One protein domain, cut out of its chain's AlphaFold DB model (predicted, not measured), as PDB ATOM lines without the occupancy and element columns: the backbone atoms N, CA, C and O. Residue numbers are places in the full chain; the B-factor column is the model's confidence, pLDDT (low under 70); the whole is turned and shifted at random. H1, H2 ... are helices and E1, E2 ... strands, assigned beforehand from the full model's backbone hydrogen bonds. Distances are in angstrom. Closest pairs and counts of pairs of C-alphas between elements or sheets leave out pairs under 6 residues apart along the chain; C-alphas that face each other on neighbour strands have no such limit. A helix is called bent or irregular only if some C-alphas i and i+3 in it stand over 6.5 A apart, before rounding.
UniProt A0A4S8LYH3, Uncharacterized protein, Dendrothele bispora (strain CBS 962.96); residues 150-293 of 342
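This is residues 150 to 293 of the 342 residues of an uncharacterized protein of Dendrothele bispora (strain CBS 962.96) (UniProt A0A4S8LYH3). Two long helices, H2 and H3, lie side by side and run opposite ways; at H3's last residues the chain turns and H4 folds back, making a V with H3. To one side of H3 are two small two-stranded sheets, E1 with E4 and the hairpin of E2 and E3, while the long loop of residues 177 to 204 leads from H2 to E1, and residues 271 to 286 lead from H4 to E4. The printed part has 144 residues with four named helices and four named strands, in the order H1 H2 E1 E2 E3 H3 H4 E4; each sheet is antiparallel and the class is mostly helix. It is compact, with a radius of gyration of the C-alphas of 16.7 A and spans of 45 by 44 by 29 A.

Begin with E1, residues 205 to 208, and E4, residues 287 to 290, antiparallel neighbours at 160 degrees; look for N 207 and O 288 at 2.8 A, and N 288 and O 207 at 2.9 A. E1 runs on into E2, residues 211 to 213, across a break of 2 residues at 94 degrees; they meet only through their link. E2 and E3, residues 222 to 224, form an antiparallel hairpin at 136 degrees, with N 212 and O 223 at 2.8 A. Next find H3, residues 231 to 255, which is apart from E1 and E4. It touches H2, residues 161 to 176, and the closest C-alphas, of Leu 167 and Thr 243, are 6.0 A apart. They run opposite ways at a shallow tilt of 34.8 degrees, only just short of steep. H4, residues 258 to 270, is close to H3 but not clearly touching, at 5.9 A between the closest C-alphas, of Pro 253 and Trp 261; they run opposite ways at a steep tilt of 40 degrees. H1, residues 152 to 155, is close to H2 but not clearly touching, at 5.9 A between the closest C-alphas, of Leu 155 and Phe 161. Every O i to N i+4 pair is within hydrogen-bond range in H2 and H4, and 19 of 21 in H3; H1 is too short for such a pair.

Find C-alpha 152 at (125.477, 14.247, 61.450), where H1 begins; H2 then runs 22.1 A from 161 to 176. E1 takes 205 to 208, E2 211 to 213 and E3 222 to 224. From C-alpha 231 at (158.263, 14.157, 60.949), H3 runs 36.0 A to 255; it is irregular, but only just, with C-alphas 250 and 253 6.52 A apart. H4 runs 18.2 A from 258 to 270, and E4, from 287, ends at C-alpha 290 at (141.539, 20.516, 47.085).

The two C-alphas farthest apart, of Phe 157 and Gln 217, are 50.4 A apart. The printed part has no cut, and the links H2 to E1 and H4 to E4 are long. Mean pLDDT of the printed part is 72.3; 50 residues are under 70, among them 193 to 201, 212 to 223 and 270 to 285.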
ATOM      1  N   GLY A 150     121.810  13.162  54.523       45.03
ATOM      2  CA  GLY A 150     122.649  12.387  55.438       45.03
ATOM      3  C   GLY A 150     123.453  13.291  56.370       45.03
ATOM      4  O   GLY A 150     124.658  13.429  56.184       45.03
ATOM      5  N   THR A 151     122.816  13.994  57.305       53.62
ATOM      6  CA  THR A 151     123.519  14.898  58.226       53.62
ATOM      7  C   THR A 151     124.101  14.125  59.410       53.62
ATOM      8  O   THR A 151     123.702  13.000  59.712       53.62
ATOM      9  N   MET A 152     125.028  14.753  60.143       62.09
ATOM     10  CA  MET A 152     125.477  14.247  61.450       62.09
ATOM     11  C   MET A 152     124.304  13.978  62.410       62.09
ATOM     12  O   MET A 152     124.451  13.186  63.333       62.09
ATOM     13  N   GLU A 153     123.144  14.604  62.196       60.44
ATOM     14  CA  GLU A 153     121.931  14.367  62.983       60.44
ATOM     15  C   GLU A 153     121.352  12.974  62.718       60.44
ATOM     16  O   GLU A 153     120.952  12.305  63.664       60.44
ATOM     17  N   LEU A 154     121.384  12.471  61.480       60.09
ATOM     18  CA  LEU A 154     120.966  11.091  61.198       60.09
ATOM     19  C   LEU A 154     121.924  10.070  61.807       60.09
ATOM     20  O   LEU A 154     121.491   9.030  62.294       60.09
ATOM     21  N   LEU A 155     123.220  10.387  61.851       68.50
ATOM     22  CA  LEU A 155     124.182   9.530  62.536       68.50
ATOM     23  C   LEU A 155     123.991   9.546  64.060       68.50
ATOM     24  O   LEU A 155     124.430   8.607  64.712       68.50
ATOM     25  N   SER A 156     123.318  10.557  64.625       72.31
ATOM     26  CA  SER A 156     123.134  10.705  66.078       72.31
ATOM     27  C   SER A 156     122.284   9.620  66.733       72.31
ATOM     28  O   SER A 156     122.393   9.403  67.938       72.31
ATOM     29  N   PHE A 157     121.497   8.899  65.934       69.75
ATOM     30  CA  PHE A 157     120.665   7.794  66.398       69.75
ATOM     31  C   PHE A 157     121.437   6.479  66.577       69.75
ATOM     32  O   PHE A 157     120.900   5.537  67.156       69.75
ATOM     33  N   TYR A 158     122.685   6.396  66.105       71.06
ATOM     34  CA  TYR A 158     123.494   5.181  66.198       71.06
ATOM     35  C   TYR A 158     124.382   5.185  67.444       71.06
ATOM     36  O   TYR A 158     124.921   6.216  67.850       71.06
ATOM     37  N   HIS A 159     124.592   4.007  68.032       79.94
ATOM     38  CA  HIS A 159     125.462   3.832  69.199       79.94
ATOM     39  C   HIS A 159     126.913   4.265  68.913       79.94
ATOM     40  O   HIS A 159     127.614   4.771  69.788       79.94
ATOM     41  N   GLU A 160     127.356   4.123  67.666       82.56
ATOM     42  CA  GLU A 160     128.669   4.516  67.161       82.56
ATOM     43  C   GLU A 160     128.860   6.041  67.112       82.56
ATOM     44  O   GLU A 160     129.995   6.517  66.994       82.56
ATOM     45  N   PHE A 161     127.782   6.827  67.216       82.38
ATOM     46  CA  PHE A 161     127.805   8.272  67.004       82.38
ATOM     47  C   PHE A 161     128.844   9.033  67.828       82.38
ATOM     48  O   PHE A 161     129.552   9.850  67.235       82.38
ATOM     49  N   PRO A 162     129.016   8.803  69.147       86.94
ATOM     50  CA  PRO A 162     130.007   9.546  69.921       86.94
ATOM     51  C   PRO A 162     131.421   9.356  69.362       86.94
ATOM     52  O   PRO A 162     132.214  10.300  69.316       86.94
ATOM     53  N   ARG A 163     131.723   8.146  68.870       90.69
ATOM     54  CA  ARG A 163     133.010   7.841  68.249       90.69
ATOM     55  C   ARG A 163     133.123   8.459  66.861       90.69
ATOM     56  O   ARG A 163     134.140   9.088  66.578       90.69
ATOM     57  N   ILE A 164     132.083   8.347  66.034       86.38
ATOM     58  CA  ILE A 164     132.029   8.996  64.717       86.38
ATOM     59  C   ILE A 164     132.245  10.504  64.867       86.38
ATOM     60  O   ILE A 164     133.094  11.076  64.187       86.38
ATOM     61  N   ARG A 165     131.548  11.151  65.807       85.12
ATOM     62  CA  ARG A 165     131.671  12.586  66.068       85.12
ATOM     63  C   ARG A 165     133.094  12.972  66.457       85.12
ATOM     64  O   ARG A 165     133.659  13.879  65.850       85.12
ATOM     65  N   PHE A 166     133.686  12.249  67.407       89.56
ATOM     66  CA  PHE A 166     135.076  12.454  67.812       89.56
ATOM     67  C   PHE A 166     136.049  12.339  66.626       89.56
ATOM     68  O   PHE A 166     136.951  13.162  66.470       89.56
ATOM     69  N   LEU A 167     135.861  11.333  65.769       89.38
ATOM     70  CA  LEU A 167     136.707  11.114  64.598       89.38
ATOM     71  C   LEU A 167     136.512  12.195  63.530       89.38
ATOM     72  O   LEU A 167     137.499  12.637  62.950       89.38
ATOM     73  N   VAL A 168     135.286  12.672  63.297       86.06
ATOM     74  CA  VAL A 168     135.012  13.805  62.395       86.06
ATOM     75  C   VAL A 168     135.697  15.077  62.901       86.06
ATOM     76  O   VAL A 168     136.357  15.760  62.118       86.06
ATOM     77  N   ASP A 169     135.616  15.369  64.201       82.50
ATOM     78  CA  ASP A 169     136.288  16.524  64.810       82.50
ATOM     79  C   ASP A 169     137.823  16.396  64.718       82.50
ATOM     80  O   ASP A 169     138.523  17.349  64.362       82.50
ATOM     81  N   SER A 170     138.361  15.194  64.952       86.69
ATOM     82  CA  SER A 170     139.784  14.889  64.752       86.69
ATOM     83  C   SER A 170     140.200  15.074  63.290       86.69
ATOM     84  O   SER A 170     141.218  15.707  63.000       86.69
ATOM     85  N   LEU A 171     139.408  14.563  62.346       88.06
ATOM     86  CA  LEU A 171     139.668  14.673  60.915       88.06
ATOM     87  C   LEU A 171     139.644  16.136  60.459       88.06
ATOM     88  O   LEU A 171     140.509  16.549  59.680       88.06
ATOM     89  N   TRP A 172     138.703  16.929  60.979       82.75
ATOM     90  CA  TRP A 172     138.620  18.370  60.755       82.75
ATOM     91  C   TRP A 172     139.892  19.075  61.228       82.75
ATOM     92  O   TRP A 172     140.542  19.767  60.441       82.75
ATOM     93  N   LEU A 173     140.294  18.850  62.484       79.88
ATOM     94  CA  LEU A 173     141.486  19.459  63.078       79.88
ATOM     95  C   LEU A 173     142.757  19.078  62.311       79.88
ATOM     96  O   LEU A 173     143.572  19.937  61.987       79.88
ATOM     97  N   ASN A 174     142.916  17.802  61.960       82.50
ATOM     98  CA  ASN A 174     144.073  17.340  61.195       82.50
ATOM     99  C   ASN A 174     144.045  17.836  59.738       82.50
ATOM    100  O   ASN A 174     145.095  17.903  59.106       82.50
ATOM    101  N   THR A 175     142.883  18.211  59.196       83.19
ATOM    102  CA  THR A 175     142.754  18.755  57.836       83.19
ATOM    103  C   THR A 175     143.039  20.253  57.779       83.19
ATOM    104  O   THR A 175     143.826  20.691  56.930       83.19
ATOM    105  N   TRP A 176     142.417  21.033  58.660       80.25
ATOM    106  CA  TRP A 176     142.483  22.499  58.668       80.25
ATOM    107  C   TRP A 176     143.582  23.060  59.563       80.25
ATOM    108  O   TRP A 176     143.965  24.214  59.393       80.25
ATOM    109  N   GLY A 177     144.139  22.239  60.449       79.81
ATOM    110  CA  GLY A 177     145.103  22.686  61.439       79.81
ATOM    111  C   GLY A 177     144.449  23.553  62.513       79.81
ATOM    112  O   GLY A 177     143.241  23.509  62.747       79.81
ATOM    113  N   ASN A 178     145.270  24.342  63.192       76.94
ATOM    114  CA  ASN A 178     144.859  25.263  64.246       76.94
ATOM    115  C   ASN A 178     145.836  26.450  64.292       76.94
ATOM    116  O   ASN A 178     146.694  26.599  63.427       76.94
ATOM    117  N   ARG A 179     145.738  27.301  65.315       73.00
ATOM    118  CA  ARG A 179     146.617  28.475  65.478       73.00
ATOM    119  C   ARG A 179     148.125  28.160  65.475       73.00
ATOM    120  O   ARG A 179     148.913  29.036  65.149       73.00
ATOM    121  N   HIS A 180     148.510  26.937  65.837       74.06
ATOM    122  CA  HIS A 180     149.901  26.483  65.949       74.06
ATOM    123  C   HIS A 180     150.319  25.561  64.802       74.06
ATOM    124  O   HIS A 180     151.490  25.223  64.663       74.06
ATOM    125  N   GLU A 181     149.364  25.126  63.987       76.00
ATOM    126  CA  GLU A 181     149.551  24.067  63.009       76.00
ATOM    127  C   GLU A 181     148.947  24.471  61.669       76.00
ATOM    128  O   GLU A 181     147.745  24.698  61.562       76.00
ATOM    129  N   LEU A 182     149.765  24.494  60.615       79.38
ATOM    130  CA  LEU A 182     149.280  24.784  59.267       79.38
ATOM    131  C   LEU A 182     148.232  23.752  58.810       79.38
ATOM    132  O   LEU A 182     148.351  22.578  59.163       79.38
ATOM    133  N   PRO A 183     147.261  24.134  57.963       82.31
ATOM    134  CA  PRO A 183     146.384  23.177  57.297       82.31
ATOM    135  C   PRO A 183     147.174  22.097  56.550       82.31
ATOM    136  O   PRO A 183     148.198  22.392  55.933       82.31
ATOM    137  N   PHE A 184     146.677  20.856  56.527       83.00
ATOM    138  CA  PHE A 184     147.389  19.719  55.921       83.00
ATOM    139  C   PHE A 184     147.734  19.945  54.447       83.00
ATOM    140  O   PHE A 184     148.817  19.589  53.994       83.00
ATOM    141  N   TYR A 185     146.839  20.595  53.699       78.12
ATOM    142  CA  TYR A 185     147.071  20.909  52.286       78.12
ATOM    143  C   TYR A 185     148.165  21.966  52.061       78.12
ATOM    144  O   TYR A 185     148.650  22.104  50.944       78.12
ATOM    145  N   LYS A 186     148.582  22.700  53.102       79.25
ATOM    146  CA  LYS A 186     149.699  23.657  53.049       79.25
ATOM    147  C   LYS A 186     151.040  23.047  53.456       79.25
ATOM    148  O   LYS A 186     152.040  23.751  53.430       79.25
ATOM    149  N   LEU A 187     151.085  21.762  53.815       81.19
ATOM    150  CA  LEU A 187     152.329  21.100  54.221       81.19
ATOM    151  C   LEU A 187     153.234  20.710  53.041       81.19
ATOM    152  O   LEU A 187     154.289  20.144  53.285       81.19
ATOM    153  N   GLY A 188     152.852  21.016  51.794       78.69
ATOM    154  CA  GLY A 188     153.642  20.700  50.596       78.69
ATOM    155  C   GLY A 188     153.328  19.328  49.992       78.69
ATOM    156  O   GLY A 188     154.241  18.594  49.628       78.69
ATOM    157  N   LEU A 189     152.043  18.964  49.914       81.94
ATOM    158  CA  LEU A 189     151.607  17.676  49.364       81.94
ATOM    159  C   LEU A 189     152.162  17.419  47.958       81.94
ATOM    160  O   LEU A 189     152.154  18.309  47.104       81.94
ATOM    161  N   GLN A 190     152.572  16.177  47.701       81.25
ATOM    162  CA  GLN A 190     152.984  15.764  46.364       81.25
ATOM    163  C   GLN A 190     151.754  15.496  45.499       81.25
ATOM    164  O   GLN A 190     150.901  14.672  45.846       81.25
ATOM    165  N   HIS A 191     151.661  16.223  44.386       75.31
ATOM    166  CA  HIS A 191     150.587  16.090  43.409       75.31
ATOM    167  C   HIS A 191     150.582  14.704  42.771       75.31
ATOM    168  O   HIS A 191     151.632  14.121  42.505       75.31
ATOM    169  N   ASN A 192     149.386  14.204  42.461       71.06
ATOM    170  CA  ASN A 192     149.260  13.007  41.647       71.06
ATOM    171  C   ASN A 192     149.864  13.262  40.249       71.06
ATOM    172  O   ASN A 192     149.554  14.276  39.617       71.06
ATOM    173  N   ALA A 193     150.696  12.338  39.756       62.03
ATOM    174  CA  ALA A 193     151.377  12.440  38.462       62.03
ATOM    175  C   ALA A 193     150.409  12.603  37.274       62.03
ATOM    176  O   ALA A 193     150.776  13.173  36.250       62.03
ATOM    177  N   ARG A 194     149.160  12.142  37.427       59.88
ATOM    178  CA  ARG A 194     148.095  12.268  36.418       59.88
ATOM    179  C   ARG A 194     147.361  13.617  36.439       59.88
ATOM    180  O   ARG A 194     146.466  13.827  35.626       59.88
ATOM    181  N   SER A 195     147.680  14.515  37.374       60.62
ATOM    182  CA  SER A 195     147.028  15.826  37.474       60.62
ATOM    183  C   SER A 195     147.666  16.865  36.544       60.62
ATOM    184  O   SER A 195     148.845  16.783  36.200       60.62
ATOM    185  N   SER A 196     146.875  17.852  36.117       60.38
ATOM    186  CA  SER A 196     147.388  19.022  35.400       60.38
ATOM    187  C   SER A 196     148.449  19.746  36.236       60.38
ATOM    188  O   SER A 196     148.414  19.699  37.468       60.38
ATOM    189  N   LYS A 197     149.406  20.411  35.567       58.97
ATOM    190  CA  LYS A 197     150.513  21.096  36.250       58.97
ATOM    191  C   LYS A 197     149.967  22.005  37.364       58.97
ATOM    192  O   LYS A 197     149.079  22.814  37.080       58.97
ATOM    193  N   PRO A 198     150.483  21.887  38.600       60.94
ATOM    194  CA  PRO A 198     150.044  22.733  39.694       60.94
ATOM    195  C   PRO A 198     150.268  24.202  39.348       60.94
ATOM    196  O   PRO A 198     151.309  24.579  38.809       60.94
ATOM    197  N   VAL A 199     149.277  25.034  39.664       66.19
ATOM    198  CA  VAL A 199     149.446  26.486  39.608       66.19
ATOM    199  C   VAL A 199     150.397  26.875  40.733       66.19
ATOM    200  O   VAL A 199     150.158  26.530  41.890       66.19
ATOM    201  N   GLU A 200     151.471  27.582  40.398       62.41
ATOM    202  CA  GLU A 200     152.482  28.002  41.365       62.41
ATOM    203  C   GLU A 200     151.848  28.792  42.526       62.41
ATOM    204  O   GLU A 200     150.998  29.664  42.326       62.41
ATOM    205  N   GLY A 201     152.189  28.421  43.764       66.06
ATOM    206  CA  GLY A 201     151.596  29.001  44.977       66.06
ATOM    207  C   GLY A 201     150.159  28.553  45.296       66.06
ATOM    208  O   GLY A 201     149.570  29.034  46.266       66.06
ATOM    209  N   SER A 202     149.575  27.633  44.522       71.56
ATOM    210  CA  SER A 202     148.250  27.061  44.776       71.56
ATOM    211  C   SER A 202     148.348  25.659  45.376       71.56
ATOM    212  O   SER A 202     149.052  24.801  44.860       71.56
ATOM    213  N   ALA A 203     147.562  25.401  46.421       74.25
ATOM    214  CA  ALA A 203     147.357  24.055  46.966       74.25
ATOM    215  C   ALA A 203     146.194  23.309  46.279       74.25
ATOM    216  O   ALA A 203     145.648  22.365  46.840       74.25
ATOM    217  N   ALA A 204     145.735  23.793  45.119       75.50
ATOM    218  CA  ALA A 204     144.653  23.175  44.364       75.50
ATOM    219  C   ALA A 204     145.154  21.940  43.621       75.50
ATOM    220  O   ALA A 204     146.117  22.043  42.864       75.50
ATOM    221  N   GLY A 205     144.469  20.809  43.756       74.06
ATOM    222  CA  GLY A 205     144.846  19.599  43.037       74.06
ATOM    223  C   GLY A 205     144.279  18.318  43.627       74.06
ATOM    224  O   GLY A 205     143.525  18.336  44.603       74.06
ATOM    225  N   SER A 206     144.668  17.209  42.998       78.19
ATOM    226  CA  SER A 206     144.414  15.844  43.453       78.19
ATOM    227  C   SER A 206     145.700  15.237  44.013       78.19
ATOM    228  O   SER A 206     146.770  15.338  43.401       78.19
ATOM    229  N   TYR A 207     145.586  14.610  45.181       82.00
ATOM    230  CA  TYR A 207     146.691  14.071  45.963       82.00
ATOM    231  C   TYR A 207     146.371  12.637  46.391       82.00
ATOM    232  O   TYR A 207     145.357  12.398  47.052       82.00
ATOM    233  N   SER A 208     147.249  11.689  46.062       82.44
ATOM    234  CA  SER A 208     147.163  10.313  46.564       82.44
ATOM    235  C   SER A 208     147.807  10.243  47.947       82.44
ATOM    236  O   SER A 208     148.993  10.533  48.083       82.44
ATOM    237  N   LEU A 209     147.039   9.888  48.975       80.44
ATOM    238  CA  LEU A 209     147.514   9.821  50.364       80.44
ATOM    239  C   LEU A 209     147.657   8.387  50.873       80.44
ATOM    240  O   LEU A 209     148.463   8.141  51.760       80.44
ATOM    241  N   GLY A 210     146.833   7.468  50.383       76.62
ATOM    242  CA  GLY A 210     146.845   6.080  50.834       76.62
ATOM    243  C   GLY A 210     147.814   5.230  50.026       76.62
ATOM    244  O   GLY A 210     148.930   5.627  49.706       76.62
ATOM    245  N   VAL A 211     147.353   4.045  49.666       72.19
ATOM    246  CA  VAL A 211     148.050   3.147  48.758       72.19
ATOM    247  C   VAL A 211     147.744   3.530  47.296       72.19
ATOM    248  O   VAL A 211     146.717   4.140  46.994       72.19
ATOM    249  N   THR A 212     148.681   3.254  46.392       66.12
ATOM    250  CA  THR A 212     148.592   3.501  44.948       66.12
ATOM    251  C   THR A 212     149.190   2.328  44.172       66.12
ATOM    252  O   THR A 212     150.002   1.566  44.695       66.12
ATOM    253  N   VAL A 213     148.824   2.196  42.899       64.75
ATOM    254  CA  VAL A 213     149.451   1.238  41.977       64.75
ATOM    255  C   VAL A 213     150.637   1.914  41.287       64.75
ATOM    256  O   VAL A 213     150.506   3.034  40.792       64.75
ATOM    257  N   GLY A 214     151.797   1.254  41.265       55.19
ATOM    258  CA  GLY A 214     152.975   1.725  40.536       55.19
ATOM    259  C   GLY A 214     152.756   1.755  39.017       55.19
ATOM    260  O   GLY A 214     152.159   0.844  38.441       55.19
ATOM    261  N   GLU A 215     153.258   2.798  38.352       54.09
ATOM    262  CA  GLU A 215     153.269   2.921  36.889       54.09
ATOM    263  C   GLU A 215     154.686   2.669  36.341       54.09
ATOM    264  O   GLU A 215     155.655   3.177  36.899       54.09
ATOM    265  N   GLY A 216     154.825   1.897  35.250       53.88
ATOM    266  CA  GLY A 216     156.115   1.648  34.581       53.88
ATOM    267  C   GLY A 216     156.454   0.165  34.368       53.88
ATOM    268  O   GLY A 216     155.558  -0.662  34.191       53.88
ATOM    269  N   GLN A 217     157.753  -0.167  34.362       33.03
ATOM    270  CA  GLN A 217     158.308  -1.532  34.272       33.03
ATOM    271  C   GLN A 217     158.057  -2.291  35.598       33.03
ATOM    272  O   GLN A 217     158.971  -2.548  36.371       33.03
ATOM    273  N   GLY A 218     156.782  -2.527  35.917       44.00
ATOM    274  CA  GLY A 218     156.314  -3.043  37.214       44.00
ATOM    275  C   GLY A 218     154.845  -2.717  37.527       44.00
ATOM    276  O   GLY A 218     154.474  -2.605  38.695       44.00
ATOM    277  N   LYS A 219     154.006  -2.504  36.499       44.41
ATOM    278  CA  LYS A 219     152.563  -2.245  36.656       44.41
ATOM    279  C   LYS A 219     151.899  -3.337  37.505       44.41
ATOM    280  O   LYS A 219     152.133  -4.518  37.275       44.41
ATOM    281  N   GLY A 220     151.042  -2.924  38.438       51.22
ATOM    282  CA  GLY A 220     150.282  -3.827  39.314       51.22
ATOM    283  C   GLY A 220     150.849  -3.975  40.729       51.22
ATOM    284  O   GLY A 220     150.170  -4.535  41.584       51.22
ATOM    285  N   ILE A 221     152.041  -3.433  41.014       58.00
ATOM    286  CA  ILE A 221     152.574  -3.412  42.382       58.00
ATOM    287  C   ILE A 221     151.840  -2.347  43.197       58.00
ATOM    288  O   ILE A 221     151.846  -1.158  42.865       58.00
ATOM    289  N   VAL A 222     151.214  -2.805  44.273       61.47
ATOM    290  CA  VAL A 222     150.539  -1.989  45.277       61.47
ATOM    291  C   VAL A 222     151.595  -1.437  46.236       61.47
ATOM    292  O   VAL A 222     152.348  -2.199  46.838       61.47
ATOM    293  N   GLN A 223     151.675  -0.116  46.369       64.38
ATOM    294  CA  GLN A 223     152.667   0.559  47.209       64.38
ATOM    295  C   GLN A 223     152.070   1.796  47.893       64.38
ATOM    296  O   GLN A 223     151.111   2.371  47.378       64.38
ATOM    297  N   PRO A 224     152.608   2.254  49.034       71.12
ATOM    298  CA  PRO A 224     152.214   3.537  49.609       71.12
ATOM    299  C   PRO A 224     152.419   4.678  48.604       71.12
ATOM    300  O   PRO A 224     153.398   4.690  47.855       71.12
ATOM    301  N   ALA A 225     151.507   5.650  48.582       75.12
ATOM    302  CA  ALA A 225     151.687   6.847  47.779       75.12
ATOM    303  C   ALA A 225     152.924   7.616  48.256       75.12
ATOM    304  O   ALA A 225     153.101   7.858  49.452       75.12
ATOM    305  N   VAL A 226     153.776   8.011  47.307       76.75
ATOM    306  CA  VAL A 226     154.954   8.824  47.614       76.75
ATOM    307  C   VAL A 226     154.477  10.190  48.101       76.75
ATOM    308  O   VAL A 226     153.751  10.900  47.407       76.75
ATOM    309  N   GLN A 227     154.852  10.527  49.331       84.06
ATOM    310  CA  GLN A 227     154.547  11.791  49.989       84.06
ATOM    311  C   GLN A 227     155.778  12.278  50.766       84.06
ATOM    312  O   GLN A 227     156.838  11.649  50.753       84.06
ATOM    313  N   LEU A 228     155.660  13.432  51.425       83.00
ATOM    314  CA  LEU A 228     156.748  14.007  52.213       83.00
ATOM    315  C   LEU A 228     157.148  13.114  53.397       83.00
ATOM    316  O   LEU A 228     156.320  12.456  54.017       83.00
ATOM    317  N   THR A 229     158.425  13.165  53.772       82.56
ATOM    318  CA  THR A 229     158.999  12.367  54.872       82.56
ATOM    319  C   THR A 229     159.303  13.187  56.126       82.56
ATOM    320  O   THR A 229     159.904  12.684  57.073       82.56
ATOM    321  N   THR A 230     158.895  14.460  56.166       82.06
ATOM    322  CA  THR A 230     159.132  15.301  57.348       82.06
ATOM    323  C   THR A 230     158.360  14.749  58.559       82.06
ATOM    324  O   THR A 230     157.205  14.345  58.398       82.06
ATOM    325  N   PRO A 231     158.926  14.752  59.782       80.25
ATOM    326  CA  PRO A 231     158.263  14.157  60.949       80.25
ATOM    327  C   PRO A 231     156.858  14.716  61.220       80.25
ATOM    328  O   PRO A 231     155.926  13.965  61.505       80.25
ATOM    329  N   ALA A 232     156.688  16.035  61.069       76.75
ATOM    330  CA  ALA A 232     155.399  16.702  61.241       76.75
ATOM    331  C   ALA A 232     154.361  16.249  60.200       76.75
ATOM    332  O   ALA A 232     153.190  16.055  60.534       76.75
ATOM    333  N   PHE A 233     154.791  16.050  58.949       84.00
ATOM    334  CA  PHE A 233     153.929  15.527  57.898       84.00
ATOM    335  C   PHE A 233     153.543  14.076  58.170       84.00
ATOM    336  O   PHE A 233     152.355  13.774  58.197       84.00
ATOM    337  N   VAL A 234     154.523  13.203  58.417       82.56
ATOM    338  CA  VAL A 234     154.311  11.757  58.600       82.56
ATOM    339  C   VAL A 234     153.328  11.490  59.736       82.56
ATOM    340  O   VAL A 234     152.379  10.728  59.565       82.56
ATOM    341  N   LEU A 235     153.491  12.172  60.873       83.44
ATOM    342  CA  LEU A 235     152.596  12.006  62.016       83.44
ATOM    343  C   LEU A 235     151.156  12.420  61.685       83.44
ATOM    344  O   LEU A 235     150.210  11.706  62.019       83.44
ATOM    345  N   ARG A 236     150.970  13.570  61.024       82.06
ATOM    346  CA  ARG A 236     149.632  14.069  60.679       82.06
ATOM    347  C   ARG A 236     148.986  13.254  59.565       82.06
ATOM    348  O   ARG A 236     147.795  12.971  59.629       82.06
ATOM    349  N   HIS A 237     149.772  12.843  58.579       85.38
ATOM    350  CA  HIS A 237     149.348  11.962  57.500       85.38
ATOM    351  C   HIS A 237     148.865  10.626  58.064       85.38
ATOM    352  O   HIS A 237     147.736  10.238  57.789       85.38
ATOM    353  N   HIS A 238     149.634   9.999  58.956       82.62
ATOM    354  CA  HIS A 238     149.228   8.763  59.621       82.62
ATOM    355  C   HIS A 238     147.930   8.930  60.424       82.62
ATOM    356  O   HIS A 238     147.016   8.119  60.296       82.62
ATOM    357  N   ARG A 239     147.802  10.010  61.211       84.50
ATOM    358  CA  ARG A 239     146.561  10.316  61.948       84.50
ATOM    359  C   ARG A 239     145.358  10.457  61.019       84.50
ATOM    360  O   ARG A 239     144.297   9.930  61.342       84.50
ATOM    361  N   LEU A 240     145.513  11.131  59.876       86.44
ATOM    362  CA  LEU A 240     144.451  11.262  58.875       86.44
ATOM    363  C   LEU A 240     144.034   9.903  58.312       86.44
ATOM    364  O   LEU A 240     142.840   9.628  58.261       86.44
ATOM    365  N   LEU A 241     144.995   9.059  57.922       83.25
ATOM    366  CA  LEU A 241     144.703   7.741  57.349       83.25
ATOM    367  C   LEU A 241     143.973   6.837  58.351       83.25
ATOM    368  O   LEU A 241     142.938   6.276  58.006       83.25
ATOM    369  N   VAL A 242     144.445   6.777  59.601       83.50
ATOM    370  CA  VAL A 242     143.794   6.009  60.681       83.50
ATOM    371  C   VAL A 242     142.378   6.522  60.943       83.50
ATOM    372  O   VAL A 242     141.441   5.737  61.038       83.50
ATOM    373  N   THR A 243     142.209   7.844  61.029       87.38
ATOM    374  CA  THR A 243     140.902   8.459  61.308       87.38
ATOM    375  C   THR A 243     139.908   8.180  60.179       87.38
ATOM    376  O   THR A 243     138.764   7.828  60.444       87.38
ATOM    377  N   LEU A 244     140.337   8.307  58.917       86.31
ATOM    378  CA  LEU A 244     139.506   8.005  57.747       86.31
ATOM    379  C   LEU A 244     139.135   6.523  57.682       86.31
ATOM    380  O   LEU A 244     137.984   6.204  57.395       86.31
ATOM    381  N   HIS A 245     140.083   5.637  57.988       83.56
ATOM    382  CA  HIS A 245     139.833   4.203  58.064       83.56
ATOM    383  C   HIS A 245     138.764   3.868  59.101       83.56
ATOM    384  O   HIS A 245     137.814   3.142  58.820       83.56
ATOM    385  N   GLU A 246     138.895   4.421  60.302       85.62
ATOM    386  CA  GLU A 246     137.940   4.150  61.365       85.62
ATOM    387  C   GLU A 246     136.555   4.726  61.042       85.62
ATOM    388  O   GLU A 246     135.551   4.045  61.229       85.62
ATOM    389  N   LEU A 247     136.492   5.928  60.456       87.44
ATOM    390  CA  LEU A 247     135.235   6.496  59.958       87.44
ATOM    391  C   LEU A 247     134.580   5.603  58.902       87.44
ATOM    392  O   LEU A 247     133.375   5.386  58.970       87.44
ATOM    393  N   PHE A 248     135.347   5.053  57.961       85.50
ATOM    394  CA  PHE A 248     134.824   4.120  56.963       85.50
ATOM    395  C   PHE A 248     134.206   2.885  57.615       85.50
ATOM    396  O   PHE A 248     133.072   2.530  57.304       85.50
ATOM    397  N   ARG A 249     134.919   2.268  58.564       84.44
ATOM    398  CA  ARG A 249     134.447   1.069  59.269       84.44
ATOM    399  C   ARG A 249     133.250   1.323  60.180       84.44
ATOM    400  O   ARG A 249     132.534   0.374  60.467       84.44
ATOM    401  N   LEU A 250     133.040   2.556  60.638       85.88
ATOM    402  CA  LEU A 250     131.886   2.917  61.463       85.88
ATOM    403  C   LEU A 250     130.683   3.368  60.632       85.88
ATOM    404  O   LEU A 250     129.563   3.062  61.004       85.88
ATOM    405  N   ILE A 251     130.893   4.093  59.531       83.56
ATOM    406  CA  ILE A 251     129.799   4.709  58.763       83.56
ATOM    407  C   ILE A 251     129.266   3.762  57.693       83.56
ATOM    408  O   ILE A 251     128.060   3.565  57.601       83.56
ATOM    409  N   VAL A 252     130.142   3.162  56.881       82.25
ATOM    410  CA  VAL A 252     129.706   2.365  55.722       82.25
ATOM    411  C   VAL A 252     128.762   1.221  56.105       82.25
ATOM    412  O   VAL A 252     127.735   1.101  55.441       82.25
ATOM    413  N   PRO A 253     129.000   0.434  57.175       79.56
ATOM    414  CA  PRO A 253     128.099  -0.660  57.548       79.56
ATOM    415  C   PRO A 253     126.708  -0.192  57.980       79.56
ATOM    416  O   PRO A 253     125.764  -0.972  57.929       79.56
ATOM    417  N   LEU A 254     126.574   1.066  58.411       74.81
ATOM    418  CA  LEU A 254     125.285   1.662  58.764       74.81
ATOM    419  C   LEU A 254     124.491   2.070  57.515       74.81
ATOM    420  O   LEU A 254     123.275   2.234  57.584       74.81
ATOM    421  N   CYS A 255     125.173   2.238  56.379       72.19
ATOM    422  CA  CYS A 255     124.593   2.705  55.123       72.19
ATOM    423  C   CYS A 255     124.279   1.581  54.123       72.19
ATOM    424  O   CYS A 255     123.589   1.838  53.138       72.19
ATOM    425  N   ILE A 256     124.785   0.365  54.339       66.50
ATOM    426  CA  ILE A 256     124.643  -0.769  53.412       66.50
ATOM    427  C   ILE A 256     124.112  -2.004  54.139       66.50
ATOM    428  O   ILE A 256     124.074  -2.053  55.367       66.50
ATOM    429  N   SER A 257     123.708  -3.034  53.394       64.69
ATOM    430  CA  SER A 257     123.276  -4.284  54.015       64.69
ATOM    431  C   SER A 257     124.444  -5.020  54.673       64.69
ATOM    432  O   SER A 257     125.583  -4.993  54.193       64.69
ATOM    433  N   LYS A 258     124.143  -5.797  55.723       66.75
ATOM    434  CA  LYS A 258     125.134  -6.686  56.355       66.75
ATOM    435  C   LYS A 258     125.857  -7.573  55.332       66.75
ATOM    436  O   LYS A 258     127.059  -7.774  55.430       66.75
ATOM    437  N   LEU A 259     125.126  -8.085  54.342       66.69
ATOM    438  CA  LEU A 259     125.686  -8.921  53.283       66.69
ATOM    439  C   LEU A 259     126.739  -8.176  52.449       66.69
ATOM    440  O   LEU A 259     127.822  -8.704  52.214       66.69
ATOM    441  N   GLU A 260     126.427  -6.965  51.993       70.38
ATOM    442  CA  GLU A 260     127.362  -6.156  51.205       70.38
ATOM    443  C   GLU A 260     128.613  -5.812  52.015       70.38
ATOM    444  O   GLU A 260     129.727  -5.829  51.483       70.38
ATOM    445  N   TRP A 261     128.449  -5.562  53.317       76.50
ATOM    446  CA  TRP A 261     129.567  -5.343  54.228       76.50
ATOM    447  C   TRP A 261     130.428  -6.595  54.432       76.50
ATOM    448  O   TRP A 261     131.655  -6.515  54.352       76.50
ATOM    449  N   ASP A 262     129.806  -7.756  54.649       71.06
ATOM    450  CA  ASP A 262     130.507  -9.033  54.810       71.06
ATOM    451  C   ASP A 262     131.322  -9.373  53.547       71.06
ATOM    452  O   ASP A 262     132.494  -9.726  53.654       71.06
ATOM    453  N   ILE A 263     130.745  -9.190  52.348       71.56
ATOM    454  CA  ILE A 263     131.444  -9.386  51.062       71.56
ATOM    455  C   ILE A 263     132.618  -8.407  50.926       71.56
ATOM    456  O   ILE A 263     133.717  -8.805  50.536       71.56
ATOM    457  N   THR A 264     132.411  -7.133  51.280       75.94
ATOM    458  CA  THR A 264     133.465  -6.105  51.238       75.94
ATOM    459  C   THR A 264     134.655  -6.488  52.127       75.94
ATOM    460  O   THR A 264     135.804  -6.353  51.700       75.94
ATOM    461  N   ASN A 265     134.398  -6.985  53.343       74.69
ATOM    462  CA  ASN A 265     135.448  -7.431  54.263       74.69
ATOM    463  C   ASN A 265     136.131  -8.710  53.784       74.69
ATOM    464  O   ASN A 265     137.357  -8.733  53.748       74.69
ATOM    465  N   ALA A 266     135.368  -9.723  53.360       72.75
ATOM    466  CA  ALA A 266     135.925 -10.980  52.861       72.75
ATOM    467  C   ALA A 266     136.894 -10.727  51.696       72.75
ATOM    468  O   ALA A 266     138.038 -11.169  51.730       72.75
ATOM    469  N   ARG A 267     136.499  -9.891  50.726       71.31
ATOM    470  CA  ARG A 267     137.373  -9.470  49.618       71.31
ATOM    471  C   ARG A 267     138.603  -8.703  50.106       71.31
ATOM    472  O   ARG A 267     139.680  -8.823  49.533       71.31
ATOM    473  N   ALA A 268     138.470  -7.862  51.130       70.25
ATOM    474  CA  ALA A 268     139.606  -7.129  51.688       70.25
ATOM    475  C   ALA A 268     140.607  -8.028  52.427       70.25
ATOM    476  O   ALA A 268     141.808  -7.762  52.348       70.25
ATOM    477  N   GLU A 269     140.122  -9.076  53.090       70.19
ATOM    478  CA  GLU A 269     140.917 -10.116  53.748       70.19
ATOM    479  C   GLU A 269     141.609 -11.021  52.725       70.19
ATOM    480  O   GLU A 269     142.824 -11.193  52.794       70.19
ATOM    481  N   GLU A 270     140.873 -11.523  51.729       66.31
ATOM    482  CA  GLU A 270     141.412 -12.386  50.668       66.31
ATOM    483  C   GLU A 270     142.488 -11.680  49.837       66.31
ATOM    484  O   GLU A 270     143.539 -12.253  49.555       66.31
ATOM    485  N   LEU A 271     142.266 -10.407  49.495       60.84
ATOM    486  CA  LEU A 271     143.241  -9.592  48.765       60.84
ATOM    487  C   LEU A 271     144.361  -9.044  49.663       60.84
ATOM    488  O   LEU A 271     145.213  -8.293  49.182       60.84
ATOM    489  N   ASN A 272     144.365  -9.397  50.953       58.88
ATOM    490  CA  ASN A 272     145.371  -8.996  51.930       58.88
ATOM    491  C   ASN A 272     145.624  -7.475  51.925       58.88
ATOM    492  O   ASN A 272     146.764  -6.999  51.958       58.88
ATOM    493  N   VAL A 273     144.545  -6.693  51.801       55.62
ATOM    494  CA  VAL A 273     144.621  -5.236  51.646       55.62
ATOM    495  C   VAL A 273     144.855  -4.602  53.010       55.62
ATOM    496  O   VAL A 273     143.921  -4.142  53.673       55.62
ATOM    497  N   PHE A 274     146.120  -4.561  53.413       48.94
ATOM    498  CA  PHE A 274     146.549  -3.831  54.597       48.94
ATOM    499  C   PHE A 274     146.495  -2.323  54.365       48.94
ATOM    500  O   PHE A 274     146.861  -1.816  53.302       48.94
ATOM    501  N   CYS A 275     146.056  -1.599  55.390       55.44
ATOM    502  CA  CYS A 275     146.068  -0.146  55.421       55.44
ATOM    503  C   CYS A 275     147.097   0.371  56.426       55.44
ATOM    504  O   CYS A 275     147.517  -0.318  57.355       55.44
ATOM    505  N   THR A 276     147.502   1.624  56.251       51.38
ATOM    506  CA  THR A 276     148.273   2.336  57.269       51.38
ATOM    507  C   THR A 276     147.344   2.635  58.445       51.38
ATOM    508  O   THR A 276     146.434   3.448  58.306       51.38
ATOM    509  N   GLY A 277     147.560   1.978  59.589       45.41
ATOM    510  CA  GLY A 277     146.807   2.266  60.812       45.41
ATOM    511  C   GLY A 277     146.219   1.077  61.572       45.41
ATOM    512  O   GLY A 277     145.638   1.300  62.630       45.41
ATOM    513  N   GLY A 278     146.380  -0.163  61.099       48.94
ATOM    514  CA  GLY A 278     145.943  -1.339  61.854       48.94
ATOM    515  C   GLY A 278     146.121  -2.667  61.118       48.94
ATOM    516  O   GLY A 278     146.534  -2.703  59.963       48.94
ATOM    517  N   LEU A 279     145.781  -3.760  61.808       47.81
ATOM    518  CA  LEU A 279     145.696  -5.118  61.246       47.81
ATOM    519  C   LEU A 279     144.352  -5.384  60.545       47.81
ATOM    520  O   LEU A 279     144.125  -6.479  60.042       47.81
ATOM    521  N   ALA A 280     143.449  -4.401  60.548       56.03
ATOM    522  CA  ALA A 280     142.137  -4.533  59.942       56.03
ATOM    523  C   ALA A 280     142.220  -4.418  58.406       56.03
ATOM    524  O   ALA A 280     142.965  -3.577  57.886       56.03
ATOM    525  N   PRO A 281     141.408  -5.199  57.674       52.44
ATOM    526  CA  PRO A 281     141.229  -5.018  56.241       52.44
ATOM    527  C   PRO A 281     140.631  -3.635  55.952       52.44
ATOM    528  O   PRO A 281     139.756  -3.169  56.692       52.44
ATOM    529  N   ALA A 282     141.064  -3.039  54.836       50.78
ATOM    530  CA  ALA A 282     140.553  -1.822  54.178       50.78
ATOM    531  C   ALA A 282     141.351  -0.517  54.381       50.78
ATOM    532  O   ALA A 282     141.259   0.152  55.392       50.78
ATOM    533  N   HIS A 283     142.087  -0.105  53.348       55.25
ATOM    534  CA  HIS A 283     141.940   1.148  52.584       55.25
ATOM    535  C   HIS A 283     143.083   1.153  51.565       55.25
ATOM    536  O   HIS A 283     144.191   1.617  51.832       55.25
ATOM    537  N   SER A 284     142.813   0.578  50.394       55.53
ATOM    538  CA  SER A 284     143.773   0.465  49.288       55.53
ATOM    539  C   SER A 284     143.999   1.784  48.545       55.53
ATOM    540  O   SER A 284     144.890   1.856  47.707       55.53
ATOM    541  N   SER A 285     143.223   2.829  48.839       69.75
ATOM    542  CA  SER A 285     143.330   4.121  48.168       69.75
ATOM    543  C   SER A 285     142.625   5.210  48.980       69.75
ATOM    544  O   SER A 285     141.478   5.068  49.394       69.75
ATOM    545  N   ILE A 286     143.333   6.311  49.236       78.69
ATOM    546  CA  ILE A 286     142.753   7.551  49.766       78.69
ATOM    547  C   ILE A 286     143.201   8.664  48.835       78.69
ATOM    548  O   ILE A 286     144.405   8.896  48.682       78.69
ATOM    549  N   GLN A 287     142.232   9.352  48.238       79.31
ATOM    550  CA  GLN A 287     142.463  10.525  47.408       79.31
ATOM    551  C   GLN A 287     141.934  11.766  48.116       79.31
ATOM    552  O   GLN A 287     140.803  11.803  48.596       79.31
ATOM    553  N   LYS A 288     142.759  12.809  48.154       82.50
ATOM    554  CA  LYS A 288     142.371  14.135  48.621       82.50
ATOM    555  C   LYS A 288     142.306  15.079  47.435       82.50
ATOM    556  O   LYS A 288     143.287  15.239  46.718       82.50
ATOM    557  N   ASN A 289     141.172  15.749  47.284       80.31
ATOM    558  CA  ASN A 289     140.990  16.797  46.293       80.31
ATOM    559  C   ASN A 289     140.846  18.144  47.008       80.31
ATOM    560  O   ASN A 289     140.068  18.273  47.952       80.31
ATOM    561  N   VAL A 290     141.607  19.144  46.570       77.38
ATOM    562  CA  VAL A 290     141.539  20.516  47.085       77.38
ATOM    563  C   VAL A 290     141.148  21.434  45.938       77.38
ATOM    564  O   VAL A 290     141.863  21.530  44.943       77.38
ATOM    565  N   SER A 291     140.022  22.127  46.098       73.75
ATOM    566  CA  SER A 291     139.464  23.013  45.074       73.75
ATOM    567  C   SER A 291     139.191  24.396  45.669       73.75
ATOM    568  O   SER A 291     138.255  24.535  46.454       73.75
ATOM    569  N   PRO A 292     139.990  25.431  45.347       67.88
ATOM    570  CA  PRO A 292     139.733  26.785  45.819       67.88
ATOM    571  C   PRO A 292     138.676  27.486  44.957       67.88
ATOM    572  O   PRO A 292     138.837  27.613  43.743       67.88
ATOM    573  N   GLY A 293     137.630  28.016  45.588       62.53
ATOM    574  CA  GLY A 293     136.693  28.950  44.960       62.53
ATOM    575  C   GLY A 293     137.130  30.391  45.220       62.53
ATOM    576  O   GLY A 293     137.179  30.812  46.370       62.53
TER     577      GLY A 293